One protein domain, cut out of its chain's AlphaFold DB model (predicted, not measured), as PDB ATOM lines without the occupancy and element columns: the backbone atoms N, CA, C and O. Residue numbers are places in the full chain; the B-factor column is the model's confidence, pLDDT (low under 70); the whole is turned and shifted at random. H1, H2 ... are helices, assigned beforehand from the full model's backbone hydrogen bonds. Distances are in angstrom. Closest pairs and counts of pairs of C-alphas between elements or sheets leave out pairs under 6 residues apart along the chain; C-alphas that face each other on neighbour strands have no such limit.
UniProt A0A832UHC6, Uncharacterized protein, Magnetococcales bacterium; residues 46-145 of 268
ATOM      1  N   ILE A  46     -15.446   3.189  61.295       88.56
ATOM      2  CA  ILE A  46     -14.547   2.028  61.179       88.56
ATOM      3  C   ILE A  46     -15.213   0.758  61.725       88.56
ATOM      4  O   ILE A  46     -15.135  -0.286  61.079       88.56
ATOM      5  N   TYR A  47     -15.917   0.829  62.862       88.94
ATOM      6  CA  TYR A  47     -16.637  -0.328  63.410       88.94
ATOM      7  C   TYR A  47     -17.709  -0.854  62.444       88.94
ATOM      8  O   TYR A  47     -17.767  -2.053  62.167       88.94
ATOM      9  N   ARG A  48     -18.521   0.038  61.862       88.38
ATOM     10  CA  ARG A  48     -19.522  -0.346  60.850       88.38
ATOM     11  C   ARG A  48     -18.871  -0.931  59.599       88.38
ATOM     12  O   ARG A  48     -19.344  -1.939  59.089       88.38
ATOM     13  N   HIS A  49     -17.777  -0.332  59.130       89.50
ATOM     14  CA  HIS A  49     -17.019  -0.856  57.995       89.50
ATOM     15  C   HIS A  49     -16.471  -2.260  58.278       89.50
ATOM     16  O   HIS A  49     -16.543  -3.128  57.411       89.50
ATOM     17  N   MET A  50     -15.961  -2.508  59.486       88.44
ATOM     18  CA  MET A  50     -15.475  -3.824  59.899       88.44
ATOM     19  C   MET A  50     -16.602  -4.863  59.914       88.44
ATOM     20  O   MET A  50     -16.404  -5.957  59.390       88.44
ATOM     21  N   LEU A  51     -17.783  -4.514  60.438       91.56
ATOM     22  CA  LEU A  51     -18.962  -5.387  60.399       91.56
ATOM     23  C   LEU A  51     -19.376  -5.713  58.960       91.56
ATOM     24  O   LEU A  51     -19.472  -6.883  58.607       91.56
ATOM     25  N   PHE A  52     -19.523  -4.703  58.098       93.00
ATOM     26  CA  PHE A  52     -19.876  -4.937  56.695       93.00
ATOM     27  C   PHE A  52     -18.799  -5.708  55.933       93.00
ATOM     28  O   PHE A  52     -19.123  -6.515  55.069       93.00
ATOM     29  N   SER A  53     -17.521  -5.493  56.250       90.81
ATOM     30  CA  SER A  53     -16.422  -6.271  55.671       90.81
ATOM     31  C   SER A  53     -16.516  -7.735  56.097       90.81
ATOM     32  O   SER A  53     -16.368  -8.619  55.257       90.81
ATOM     33  N   ALA A  54     -16.817  -8.003  57.372       92.88
ATOM     34  CA  ALA A  54     -17.052  -9.357  57.862       92.88
ATOM     35  C   ALA A  54     -18.254 -10.004  57.149       92.88
ATOM     36  O   ALA A  54     -18.114 -11.101  56.604       92.88
ATOM     37  N   ASP A  55     -19.382  -9.299  57.039       94.25
ATOM     38  CA  ASP A  55     -20.562  -9.777  56.308       94.25
ATOM     39  C   ASP A  55     -20.235 -10.066  54.836       94.25
ATOM     40  O   ASP A  55     -20.578 -11.128  54.311       94.25
ATOM     41  N   LEU A  56     -19.495  -9.172  54.173       95.12
ATOM     42  CA  LEU A  56     -19.068  -9.336  52.785       95.12
ATOM     43  C   LEU A  56     -18.169 -10.568  52.614       95.12
ATOM     44  O   LEU A  56     -18.359 -11.333  51.669       95.12
ATOM     45  N   THR A  57     -17.224 -10.804  53.529       94.50
ATOM     46  CA  THR A  57     -16.391 -12.020  53.499       94.50
ATOM     47  C   THR A  57     -17.217 -13.291  53.713       94.50
ATOM     48  O   THR A  57     -16.959 -14.311  53.062       94.50
ATOM     49  N   GLY A  58     -18.258 -13.227  54.551       91.25
ATOM     50  CA  GLY A  58     -19.227 -14.307  54.730       91.25
ATOM     51  C   GLY A  58     -19.987 -14.606  53.437       91.25
ATOM     52  O   GLY A  58     -20.006 -15.750  52.979       91.25
ATOM     53  N   VAL A  59     -20.528 -13.573  52.786       94.25
ATOM     54  CA  VAL A  59     -21.236 -13.691  51.499       94.25
ATOM     55  C   VAL A  59     -20.320 -14.215  50.390       94.25
ATOM     56  O   VAL A  59     -20.721 -15.092  49.626       94.25
ATOM     57  N   GLN A  60     -19.075 -13.739  50.303       93.94
ATOM     58  CA  GLN A  60     -18.101 -14.237  49.324       93.94
ATOM     59  C   GLN A  60     -17.776 -15.719  49.532       93.94
ATOM     60  O   GLN A  60     -17.637 -16.460  48.557       93.94
ATOM     61  N   SER A  61     -17.671 -16.157  50.787       87.12
ATOM     62  CA  SER A  61     -17.446 -17.566  51.116       87.12
ATOM     63  C   SER A  61     -18.643 -18.422  50.704       87.12
ATOM     64  O   SER A  61     -18.456 -19.437  50.037       87.12
ATOM     65  N   LEU A  62     -19.869 -17.968  50.995       91.12
ATOM     66  CA  LEU A  62     -21.098 -18.637  50.552       91.12
ATOM     67  C   LEU A  62     -21.167 -18.741  49.026       91.12
ATOM     68  O   LEU A  62     -21.435 -19.822  48.511       91.12
ATOM     69  N   LYS A  63     -20.852 -17.658  48.304       93.50
ATOM     70  CA  LYS A  63     -20.808 -17.659  46.837       93.50
ATOM     71  C   LYS A  63     -19.849 -18.732  46.305       93.50
ATOM     72  O   LYS A  63     -20.251 -19.547  45.477       93.50
ATOM     73  N   LYS A  64     -18.621 -18.794  46.832       89.56
ATOM     74  CA  LYS A  64     -17.640 -19.827  46.450       89.56
ATOM     75  C   LYS A  64     -18.149 -21.239  46.743       89.56
ATOM     76  O   LYS A  64     -18.011 -22.128  45.906       89.56
ATOM     77  N   THR A  65     -18.774 -21.454  47.902       87.25
ATOM     78  CA  THR A  65     -19.368 -22.754  48.248       87.25
ATOM     79  C   THR A  65     -20.505 -23.131  47.297       87.25
ATOM     80  O   THR A  65     -20.579 -24.286  46.881       87.25
ATOM     81  N   THR A  66     -21.362 -22.185  46.903       90.00
ATOM     82  CA  THR A  66     -22.439 -22.449  45.934       90.00
ATOM     83  C   THR A  66     -21.915 -22.740  44.529       90.00
ATOM     84  O   THR A  66     -22.448 -23.620  43.858       90.00
ATOM     85  N   GLU A  67     -20.851 -22.061  44.095       91.00
ATOM     86  CA  GLU A  67     -20.196 -22.332  42.809       91.00
ATOM     87  C   GLU A  67     -19.600 -23.744  42.791       91.00
ATOM     88  O   GLU A  67     -19.849 -24.503  41.855       91.00
ATOM     89  N   PHE A  68     -18.911 -24.140  43.865       86.69
ATOM     90  CA  PHE A  68     -18.391 -25.499  44.018       86.69
ATOM     91  C   PHE A  68     -19.511 -26.551  44.043       86.69
ATOM     92  O   PHE A  68     -19.411 -27.591  43.392       86.69
ATOM     93  N   ALA A  69     -20.614 -26.277  44.749       86.69
ATOM     94  CA  ALA A  69     -21.773 -27.165  44.772       86.69
ATOM     95  C   ALA A  69     -22.391 -27.333  43.374       86.69
ATOM     96  O   ALA A  69     -22.694 -28.454  42.972       86.69
ATOM     97  N   SER A  70     -22.526 -26.246  42.607       90.81
ATOM     98  CA  SER A  70     -23.029 -26.300  41.230       90.81
ATOM     99  C   SER A  70     -22.098 -27.092  40.309       90.81
ATOM    100  O   SER A  70     -22.575 -27.939  39.558       90.81
ATOM    101  N   GLN A  71     -20.782 -26.886  40.403       90.12
ATOM    102  CA  GLN A  71     -19.798 -27.663  39.641       90.12
ATOM    103  C   GLN A  71     -19.895 -29.158  39.956       90.12
ATOM    104  O   GLN A  71     -19.945 -29.983  39.042       90.12
ATOM    105  N   ARG A  72     -19.999 -29.506  41.244       87.00
ATOM    106  CA  ARG A  72     -20.168 -30.893  41.687       87.00
ATOM    107  C   ARG A  72     -21.459 -31.514  41.153       87.00
ATOM    108  O   ARG A  72     -21.425 -32.656  40.708       87.00
ATOM    109  N   LEU A  73     -22.575 -30.784  41.182       89.38
ATOM    110  CA  LEU A  73     -23.857 -31.266  40.657       89.38
ATOM    111  C   LEU A  73     -23.822 -31.462  39.139       89.38
ATOM    112  O   LEU A  73     -24.285 -32.490  38.662       89.38
ATOM    113  N   ASN A  74     -23.224 -30.533  38.393       92.19
ATOM    114  CA  ASN A  74     -23.100 -30.653  36.937       92.19
ATOM    115  C   ASN A  74     -22.254 -31.869  36.535       92.19
ATOM    116  O   ASN A  74     -22.596 -32.587  35.596       92.19
ATOM    117  N   LEU A  75     -21.161 -32.126  37.258       90.25
ATOM    118  CA  LEU A  75     -20.330 -33.302  37.017       90.25
ATOM    119  C   LEU A  75     -21.068 -34.596  37.392       90.25
ATOM    120  O   LEU A  75     -21.026 -35.566  36.636       90.25
ATOM    121  N   ALA A  76     -21.789 -34.598  38.517       89.06
ATOM    122  CA  ALA A  76     -22.628 -35.724  38.916       89.06
ATOM    123  C   ALA A  76     -23.689 -36.045  37.852       89.06
ATOM    124  O   ALA A  76     -23.831 -37.204  37.475       89.06
ATOM    125  N   ASP A  77     -24.383 -35.032  37.331       91.81
ATOM    126  CA  ASP A  77     -25.403 -35.195  36.290       91.81
ATOM    127  C   ASP A  77     -24.805 -35.733  34.981       91.81
ATOM    128  O   ASP A  77     -25.337 -36.662  34.375       91.81
ATOM    129  N   SER A  78     -23.628 -35.239  34.580       93.00
ATOM    130  CA  SER A  78     -22.908 -35.776  33.419       93.00
ATOM    131  C   SER A  78     -22.587 -37.268  33.575       93.00
ATOM    132  O   SER A  78     -22.835 -38.049  32.654       93.00
ATOM    133  N   HIS A  79     -22.106 -37.691  34.747       90.88
ATOM    134  CA  HIS A  79     -21.832 -39.104  35.009       90.88
ATOM    135  C   HIS A  79     -23.100 -39.954  35.110       90.88
ATOM    136  O   HIS A  79     -23.106 -41.083  34.622       90.88
ATOM    137  N   VAL A  80     -24.183 -39.435  35.693       91.44
ATOM    138  CA  VAL A  80     -25.476 -40.137  35.735       91.44
ATOM    139  C   VAL A  80     -26.027 -40.347  34.326       91.44
ATOM    140  O   VAL A  80     -26.482 -41.448  34.020       91.44
ATOM    141  N   ASN A  81     -25.918 -39.352  33.444       93.94
ATOM    142  CA  ASN A  81     -26.313 -39.492  32.042       93.94
ATOM    143  C   ASN A  81     -25.478 -40.560  31.317       93.94
ATOM    144  O   ASN A  81     -26.040 -41.427  30.651       93.94
ATOM    145  N   GLN A  82     -24.157 -40.587  31.528       91.38
ATOM    146  CA  GLN A  82     -23.302 -41.657  30.994       91.38
ATOM    147  C   GLN A  82     -23.728 -43.041  31.505       91.38
ATOM    148  O   GLN A  82     -23.823 -43.991  30.729       91.38
ATOM    149  N   ILE A  83     -24.017 -43.173  32.803       91.00
ATOM    150  CA  ILE A  83     -24.491 -44.434  33.391       91.00
ATOM    151  C   ILE A  83     -25.836 -44.841  32.776       91.00
ATOM    152  O   ILE A  83     -26.039 -46.017  32.474       91.00
ATOM    153  N   HIS A  84     -26.741 -43.885  32.559       92.69
ATOM    154  CA  HIS A  84     -28.037 -44.131  31.935       92.69
ATOM    155  C   HIS A  84     -27.889 -44.688  30.513       92.69
ATOM    156  O   HIS A  84     -28.489 -45.715  30.194       92.69
ATOM    157  N   GLU A  85     -27.041 -44.077  29.685       93.62
ATOM    158  CA  GLU A  85     -26.747 -44.556  28.329       93.62
ATOM    159  C   GLU A  85     -26.159 -45.975  28.338       93.62
ATOM    160  O   GLU A  85     -26.617 -46.849  27.600       93.62
ATOM    161  N   ARG A  86     -25.209 -46.250  29.242       91.12
ATOM    162  CA  ARG A  86     -24.627 -47.593  29.413       91.12
ATOM    163  C   ARG A  86     -25.648 -48.632  29.878       91.12
ATOM    164  O   ARG A  86     -25.596 -49.785  29.448       91.12
ATOM    165  N   MET A  87     -26.607 -48.251  30.720       89.38
ATOM    166  CA  MET A  87     -27.703 -49.141  31.116       89.38
ATOM    167  C   MET A  87     -28.655 -49.448  29.955       89.38
ATOM    168  O   MET A  87     -29.119 -50.584  29.838       89.38
ATOM    169  N   LEU A  88     -28.932 -48.475  29.083       92.38
ATOM    170  CA  LEU A  88     -29.709 -48.714  27.863       92.38
ATOM    171  C   LEU A  88     -28.978 -49.682  26.923       92.38
ATOM    172  O   LEU A  88     -29.584 -50.638  26.447       92.38
ATOM    173  N   GLU A  89     -27.667 -49.509  26.749       91.06
ATOM    174  CA  GLU A  89     -26.830 -50.425  25.967       91.06
ATOM    175  C   GLU A  89     -26.858 -51.857  26.537       91.06
ATOM    176  O   GLU A  89     -27.039 -52.830  25.800       91.06
ATOM    177  N   SER A  90     -26.764 -51.995  27.866       88.62
ATOM    178  CA  SER A  90     -26.890 -53.284  28.559       88.62
ATOM    179  C   SER A  90     -28.259 -53.936  28.328       88.62
ATOM    180  O   SER A  90     -28.340 -55.138  28.058       88.62
ATOM    181  N   LYS A  91     -29.342 -53.150  28.379       87.31
ATOM    182  CA  LYS A  91     -30.701 -53.627  28.096       87.31
ATOM    183  C   LYS A  91     -30.833 -54.121  26.656       87.31
ATOM    184  O   LYS A  91     -31.397 -55.193  26.436       87.31
ATOM    185  N   ASP A  92     -30.314 -53.376  25.687       89.06
ATOM    186  CA  ASP A  92     -30.364 -53.765  24.275       89.06
ATOM    187  C   ASP A  92     -29.572 -55.049  24.019       89.06
ATOM    188  O   ASP A  92     -30.023 -55.932  23.284       89.06
ATOM    189  N   LEU A  93     -28.418 -55.192  24.671       87.06
ATOM    190  CA  LEU A  93     -27.622 -56.415  24.650       87.06
ATOM    191  C   LEU A  93     -28.402 -57.599  25.247       87.06
ATOM    192  O   LEU A  93     -28.461 -58.664  24.631       87.06
ATOM    193  N   ALA A  94     -29.075 -57.413  26.386       83.75
ATOM    194  CA  ALA A  94     -29.912 -58.449  26.994       83.75
ATOM    195  C   ALA A  94     -31.091 -58.862  26.091       83.75
ATOM    196  O   ALA A  94     -31.378 -60.053  25.954       83.75
ATOM    197  N   LEU A  95     -31.746 -57.905  25.425       86.06
ATOM    198  CA  LEU A  95     -32.830 -58.183  24.475       86.06
ATOM    199  C   LEU A  95     -32.338 -58.961  23.249       86.06
ATOM    200  O   LEU A  95     -32.996 -59.914  22.829       86.06
ATOM    201  N   LYS A  96     -31.164 -58.607  22.707       83.50
ATOM    202  CA  LYS A  96     -30.530 -59.352  21.606       83.50
ATOM    203  C   LYS A  96     -30.254 -60.805  21.998       83.50
ATOM    204  O   LYS A  96     -30.542 -61.706  21.213       83.50
ATOM    205  N   MET A  97     -29.769 -61.033  23.219       79.25
ATOM    206  CA  MET A  97     -29.471 -62.377  23.731       79.25
ATOM    207  C   MET A  97     -30.707 -63.178  24.136       79.25
ATOM    208  O   MET A  97     -30.670 -64.406  24.116       79.25
ATOM    209  N   SER A  98     -31.815 -62.511  24.463       77.06
ATOM    210  CA  SER A  98     -33.094 -63.181  24.715       77.06
ATOM    211  C   SER A  98     -33.677 -63.835  23.458       77.06
ATOM    212  O   SER A  98     -34.602 -64.643  23.571       77.06
ATOM    213  N   ASN A  99     -33.180 -63.493  22.264       77.38
ATOM    214  CA  ASN A  99     -33.632 -64.095  21.020       77.38
ATOM    215  C   ASN A  99     -32.959 -65.464  20.805       77.38
ATOM    216  O   ASN A  99     -31.731 -65.584  20.773       77.38
ATOM    217  N   SER A 100     -33.769 -66.512  20.643       60.72
ATOM    218  CA  SER A 100     -33.338 -67.914  20.734       60.72
ATOM    219  C   SER A 100     -32.365 -68.369  19.641       60.72
ATOM    220  O   SER A 100     -31.700 -69.383  19.826       60.72
ATOM    221  N   SER A 101     -32.262 -67.655  18.513       65.25
ATOM    222  CA  SER A 101     -31.303 -67.998  17.449       65.25
ATOM    223  C   SER A 101     -29.886 -67.488  17.719       65.25
ATOM    224  O   SER A 101     -28.933 -68.056  17.203       65.25
ATOM    225  N   VAL A 102     -29.744 -66.412  18.501       61.00
ATOM    226  CA  VAL A 102     -28.457 -65.755  18.799       61.00
ATOM    227  C   VAL A 102     -27.856 -66.319  20.088       61.00
ATOM    228  O   VAL A 102     -26.651 -66.532  20.169       61.00
ATOM    229  N   GLY A 103     -28.696 -66.644  21.076       58.59
ATOM    230  CA  GLY A 103     -28.266 -67.232  22.352       58.59
ATOM    231  C   GLY A 103     -27.868 -68.714  22.301       58.59
ATOM    232  O   GLY A 103     -27.565 -69.279  23.346       58.59
ATOM    233  N   GLY A 104     -27.910 -69.357  21.129       61.94
ATOM    234  CA  GLY A 104     -27.547 -70.769  20.954       61.94
ATOM    235  C   GLY A 104     -26.096 -71.013  20.530       61.94
ATOM    236  O   GLY A 104     -25.634 -72.148  20.628       61.94
ATOM    237  N   ASP A 105     -25.385 -69.979  20.065       73.88
ATOM    238  CA  ASP A 105     -23.996 -70.084  19.605       73.88
ATOM    239  C   ASP A 105     -23.011 -69.737  20.743       73.88
ATOM    240  O   ASP A 105     -22.995 -68.591  21.215       73.88
ATOM    241  N   PRO A 106     -22.175 -70.692  21.195       72.56
ATOM    242  CA  PRO A 106     -21.206 -70.468  22.265       72.56
ATOM    243  C   PRO A 106     -20.220 -69.319  22.004       72.56
ATOM    244  O   PRO A 106     -19.830 -68.638  22.958       72.56
ATOM    245  N   GLU A 107     -19.817 -69.074  20.751       75.38
ATOM    246  CA  GLU A 107     -18.874 -67.989  20.430       75.38
ATOM    247  C   GLU A 107     -19.533 -66.615  20.579       75.38
ATOM    248  O   GLU A 107     -18.961 -65.705  21.189       75.38
ATOM    249  N   ILE A 108     -20.778 -66.483  20.112       76.19
ATOM    250  CA  ILE A 108     -21.564 -65.249  20.230       76.19
ATOM    251  C   ILE A 108     -21.883 -64.954  21.698       76.19
ATOM    252  O   ILE A 108     -21.786 -63.802  22.134       76.19
ATOM    253  N   MET A 109     -22.213 -65.979  22.491       72.88
ATOM    254  CA  MET A 109     -22.443 -65.817  23.930       72.88
ATOM    255  C   MET A 109     -21.196 -65.308  24.655       72.88
ATOM    256  O   MET A 109     -21.305 -64.409  25.490       72.88
ATOM    257  N   LYS A 110     -20.015 -65.840  24.319       75.75
ATOM    258  CA  LYS A 110     -18.752 -65.416  24.932       75.75
ATOM    259  C   LYS A 110     -18.401 -63.969  24.574       75.75
ATOM    260  O   LYS A 110     -18.137 -63.176  25.475       75.75
ATOM    261  N   ALA A 111     -18.476 -63.603  23.294       79.56
ATOM    262  CA  ALA A 111     -18.234 -62.227  22.851       79.56
ATOM    263  C   ALA A 111     -19.223 -61.237  23.495       79.56
ATOM    264  O   ALA A 111     -18.862 -60.133  23.902       79.56
ATOM    265  N   THR A 112     -20.481 -61.649  23.647       80.94
ATOM    266  CA  THR A 112     -21.505 -60.816  24.281       80.94
ATOM    267  C   THR A 112     -21.284 -60.661  25.790       80.94
ATOM    268  O   THR A 112     -21.523 -59.582  26.332       80.94
ATOM    269  N   ALA A 113     -20.771 -61.692  26.468       76.25
ATOM    270  CA  ALA A 113     -20.377 -61.608  27.874       76.25
ATOM    271  C   ALA A 113     -19.195 -60.644  28.092       76.25
ATOM    272  O   ALA A 113     -19.206 -59.868  29.048       76.25
ATOM    273  N   GLU A 114     -18.213 -60.633  27.185       81.75
ATOM    274  CA  GLU A 114     -17.105 -59.666  27.217       81.75
ATOM    275  C   GLU A 114     -17.602 -58.222  27.041       81.75
ATOM    276  O   GLU A 114     -17.200 -57.336  27.798       81.75
ATOM    277  N   ASN A 115     -18.548 -57.992  26.125       83.88
ATOM    278  CA  ASN A 115     -19.182 -56.681  25.951       83.88
ATOM    279  C   ASN A 115     -19.976 -56.250  27.195       83.88
ATOM    280  O   ASN A 115     -19.847 -55.116  27.651       83.88
ATOM    281  N   ALA A 116     -20.757 -57.156  27.794       84.25
ATOM    282  CA  ALA A 116     -21.488 -56.871  29.031       84.25
ATOM    283  C   ALA A 116     -20.539 -56.517  30.190       84.25
ATOM    284  O   ALA A 116     -20.802 -55.584  30.953       84.25
ATOM    285  N   LYS A 117     -19.399 -57.211  30.287       82.06
ATOM    286  CA  LYS A 117     -18.340 -56.896  31.251       82.06
ATOM    287  C   LYS A 117     -17.726 -55.520  30.994       82.06
ATOM    288  O   LYS A 117     -17.506 -54.777  31.948       82.06
ATOM    289  N   ALA A 118     -17.474 -55.155  29.738       85.06
ATOM    290  CA  ALA A 118     -16.959 -53.830  29.394       85.06
ATOM    291  C   ALA A 118     -17.929 -52.714  29.827       85.06
ATOM    292  O   ALA A 118     -17.506 -51.767  30.488       85.06
ATOM    293  N   ILE A 119     -19.230 -52.878  29.556       86.69
ATOM    294  CA  ILE A 119     -20.278 -51.942  29.997       86.69
ATOM    295  C   ILE A 119     -20.287 -51.814  31.526       86.69
ATOM    296  O   ILE A 119     -20.336 -50.705  32.059       86.69
ATOM    297  N   TYR A 120     -20.194 -52.935  32.246       83.44
ATOM    298  CA  TYR A 120     -20.126 -52.928  33.706       83.44
ATOM    299  C   TYR A 120     -18.900 -52.168  34.231       83.44
ATOM    300  O   TYR A 120     -19.024 -51.352  35.145       83.44
ATOM    301  N   LEU A 121     -17.719 -52.404  33.651       84.00
ATOM    302  CA  LEU A 121     -16.486 -51.717  34.045       84.00
ATOM    303  C   LEU A 121     -16.548 -50.213  33.761       84.00
ATOM    304  O   LEU A 121     -16.032 -49.428  34.554       84.00
ATOM    305  N   ASP A 122     -17.187 -49.809  32.667       86.25
ATOM    306  CA  ASP A 122     -17.403 -48.397  32.349       86.25
ATOM    307  C   ASP A 122     -18.336 -47.728  33.362       86.25
ATOM    308  O   ASP A 122     -18.012 -46.654  33.871       86.25
ATOM    309  N   ILE A 123     -19.437 -48.386  33.741       86.44
ATOM    310  CA  ILE A 123     -20.319 -47.900  34.813       86.44
ATOM    311  C   ILE A 123     -19.540 -47.791  36.129       86.44
ATOM    312  O   ILE A 123     -19.608 -46.762  36.797       86.44
ATOM    313  N   LEU A 124     -18.755 -48.811  36.490       83.44
ATOM    314  CA  LEU A 124     -17.958 -48.811  37.720       83.44
ATOM    315  C   LEU A 124     -16.963 -47.640  37.754       83.44
ATOM    316  O   LEU A 124     -16.813 -46.993  38.790       83.44
ATOM    317  N   LYS A 125     -16.317 -47.330  36.623       84.88
ATOM    318  CA  LYS A 125     -15.430 -46.162  36.494       84.88
ATOM    319  C   LYS A 125     -16.190 -44.848  36.661       84.88
ATOM    320  O   LYS A 125     -15.731 -44.001  37.421       84.88
ATOM    321  N   SER A 126     -17.343 -44.689  36.007       86.06
ATOM    322  CA  SER A 126     -18.162 -43.473  36.136       86.06
ATOM    323  C   SER A 126     -18.694 -43.272  37.553       86.06
ATOM    324  O   SER A 126     -18.818 -42.139  38.001       86.06
ATOM    325  N   VAL A 127     -18.980 -44.350  38.285       83.38
ATOM    326  CA  VAL A 127     -19.432 -44.265  39.681       83.38
ATOM    327  C   VAL A 127     -18.272 -43.995  40.649       83.38
ATOM    328  O   VAL A 127     -18.463 -43.365  41.689       83.38
ATOM    329  N   ASN A 128     -17.058 -44.427  40.310       82.81
ATOM    330  CA  ASN A 128     -15.843 -44.140  41.072       82.81
ATOM    331  C   ASN A 128     -15.197 -42.786  40.723       82.81
ATOM    332  O   ASN A 128     -14.072 -42.539  41.154       82.81
ATOM    333  N   SER A 129     -15.878 -41.912  39.975       83.56
ATOM    334  CA  SER A 129     -15.339 -40.602  39.613       83.56
ATOM    335  C   SER A 129     -15.195 -39.662  40.814       83.56
ATOM    336  O   SER A 129     -15.990 -39.662  41.769       83.56
ATOM    337  N   ASP A 130     -14.150 -38.843  40.754       82.56
ATOM    338  CA  ASP A 130     -13.782 -37.866  41.764       82.56
ATOM    339  C   ASP A 130     -13.766 -36.436  41.212       82.56
ATOM    340  O   ASP A 130     -13.603 -36.175  40.021       82.56
ATOM    341  N   LEU A 131     -13.985 -35.492  42.122       80.00
ATOM    342  CA  LEU A 131     -13.788 -34.067  41.906       80.00
ATOM    343  C   LEU A 131     -12.802 -33.593  42.967       80.00
ATOM    344  O   LEU A 131     -13.122 -33.648  44.156       80.00
ATOM    345  N   ASP A 132     -11.614 -33.160  42.550       78.75
ATOM    346  CA  ASP A 132     -10.536 -32.735  43.454       78.75
ATOM    347  C   ASP A 132     -10.236 -33.773  44.556       78.75
ATOM    348  O   ASP A 132     -10.199 -33.455  45.745       78.75
ATOM    349  N   GLU A 133     -10.077 -35.045  44.163       76.69
ATOM    350  CA  GLU A 133      -9.863 -36.207  45.050       76.69
ATOM    351  C   GLU A 133     -11.027 -36.536  46.005       76.69
ATOM    352  O   GLU A 133     -10.907 -37.407  46.879       76.69
ATOM    353  N   ILE A 134     -12.166 -35.854  45.862       77.06
ATOM    354  CA  ILE A 134     -13.384 -36.125  46.621       77.06
ATOM    355  C   ILE A 134     -14.338 -36.916  45.722       77.06
ATOM    356  O   ILE A 134     -14.833 -36.369  44.734       77.06
ATOM    357  N   PRO A 135     -14.686 -38.166  46.070       80.81
ATOM    358  CA  PRO A 135     -15.608 -38.942  45.257       80.81
ATOM    359  C   PRO A 135     -16.990 -38.293  45.228       80.81
ATOM    360  O   PRO A 135     -17.509 -37.799  46.242       80.81
ATOM    361  N   ILE A 136     -17.608 -38.326  44.052       81.19
ATOM    362  CA  ILE A 136     -18.920 -37.715  43.823       81.19
ATOM    363  C   ILE A 136     -20.010 -38.573  44.468       81.19
ATOM    364  O   ILE A 136     -20.845 -38.043  45.206       81.19
ATOM    365  N   PHE A 137     -19.916 -39.894  44.282       80.12
ATOM    366  CA  PHE A 137     -20.900 -40.892  44.719       80.12
ATOM    367  C   PHE A 137     -20.479 -41.687  45.974       80.12
ATOM    368  O   PHE A 137     -21.188 -42.594  46.399       80.12
ATOM    369  N   GLY A 138     -19.333 -41.363  46.590       70.19
ATOM    370  CA  GLY A 138     -18.778 -42.060  47.769       70.19
ATOM    371  C   GLY A 138     -19.247 -41.556  49.135       70.19
ATOM    372  O   GLY A 138     -18.870 -42.113  50.168       70.19
ATOM    373  N   GLY A 139     -20.074 -40.513  49.170       68.94
ATOM    374  CA  GLY A 139     -20.506 -39.887  50.419       68.94
ATOM    375  C   GLY A 139     -19.343 -39.277  51.215       68.94
ATOM    376  O   GLY A 139     -18.378 -38.759  50.656       68.94
ATOM    377  N   SER A 140     -19.455 -39.294  52.547       60.72
ATOM    378  CA  SER A 140     -18.543 -38.601  53.472       60.72
ATOM    379  C   SER A 140     -17.350 -39.425  53.972       60.72
ATOM    380  O   SER A 140     -16.413 -38.848  54.527       60.72
ATOM    381  N   ARG A 141     -17.405 -40.757  53.839       57.09
ATOM    382  CA  ARG A 141     -16.566 -41.691  54.616       57.09
ATOM    383  C   ARG A 141     -15.392 -42.286  53.845       57.09
ATOM    384  O   ARG A 141     -14.438 -42.722  54.482       57.09
ATOM    385  N   THR A 142     -15.453 -42.309  52.518       61.38
ATOM    386  CA  THR A 142     -14.562 -43.158  51.715       61.38
ATOM    387  C   THR A 142     -14.046 -42.390  50.505       61.38
ATOM    388  O   THR A 142     -14.760 -41.546  49.975       61.38
ATOM    389  N   ARG A 143     -12.799 -42.662  50.089       64.31
ATOM    390  CA  ARG A 143     -12.129 -42.026  48.935       64.31
ATOM    391  C   ARG A 143     -12.506 -42.673  47.592       64.31
ATOM    392  O   ARG A 143     -12.418 -42.014  46.570       64.31
ATOM    393  N   ALA A 144     -12.987 -43.919  47.612       67.44
ATOM    394  CA  ALA A 144     -13.562 -44.620  46.466       67.44
ATOM    395  C   ALA A 144     -14.869 -45.327  46.892       67.44
ATOM    396  O   ALA A 144     -14.846 -46.069  47.874       67.44
ATOM    397  N   PRO A 145     -16.015 -45.096  46.220       69.19
ATOM    398  CA  PRO A 145     -17.284 -45.737  46.573       69.19
ATOM    399  C   PRO A 145     -17.275 -47.258  46.386       69.19
ATOM    400  O   PRO A 145     -17.900 -47.959  47.182       69.19
TER     401      PRO A 145
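AT A GLANCE: This is residues 46 to 145 of the 268 residues of an uncharacterized protein of Magnetococcales bacterium (UniProt A0A832UHC6). The model is a long, uneven helical hairpin: the helix H1 runs almost its full length, and the shorter H2 folds back side by side with the last part of H1. The first part of H1, residues 46 to 67, sticks out free, and a loop tail, residues 128 to 145, is gathered near the end of H2. The printed part has 100 residues with two named helices, H1 then H2, and no named strand; the class is all helix. It is extended, with a radius of gyration of the C-alphas of 23.3 A, and its C-alphas span 84 by 22 by 14 A, a rod.

IN THESE COORDINATES: H1 holds residues 46 to 97, 76.0 A from first to last C-alpha, and begins with C-alpha 46 at (-14.547, 2.028, 61.179). H2 holds residues 106 to 127, 31.5 A long, from C-alpha 106 at (-21.206, -70.468, 22.265) to C-alpha 127 at (-19.432, -44.265, 39.681).

HOW THE PARTS SIT: H1 touches H2 with its residues 79 to 97 alone; the closest C-alphas, those of Ile 83 and Ile 123, are 5.6 A apart. They run opposite ways at a shallow tilt of 6 degrees and form a helical hairpin. In both H1 and H2 every O i to N i+4 pair is within hydrogen-bond range. After H2, residues 130 to 131 form a short antiparallel pairing with residues 134 to 135.

THE WHOLE: The two C-alphas farthest apart, those of Ile 46 and Ser 101, are 84.2 A apart. Without residues 46 to 67 the body spans 52 by 20 by 14 A. The printed part has no cut, and the link from H1 to H2, 8 residues, is short. The mean pLDDT of the printed part is 83.4; residues 100 to 104 and 139 to 145 are under 70.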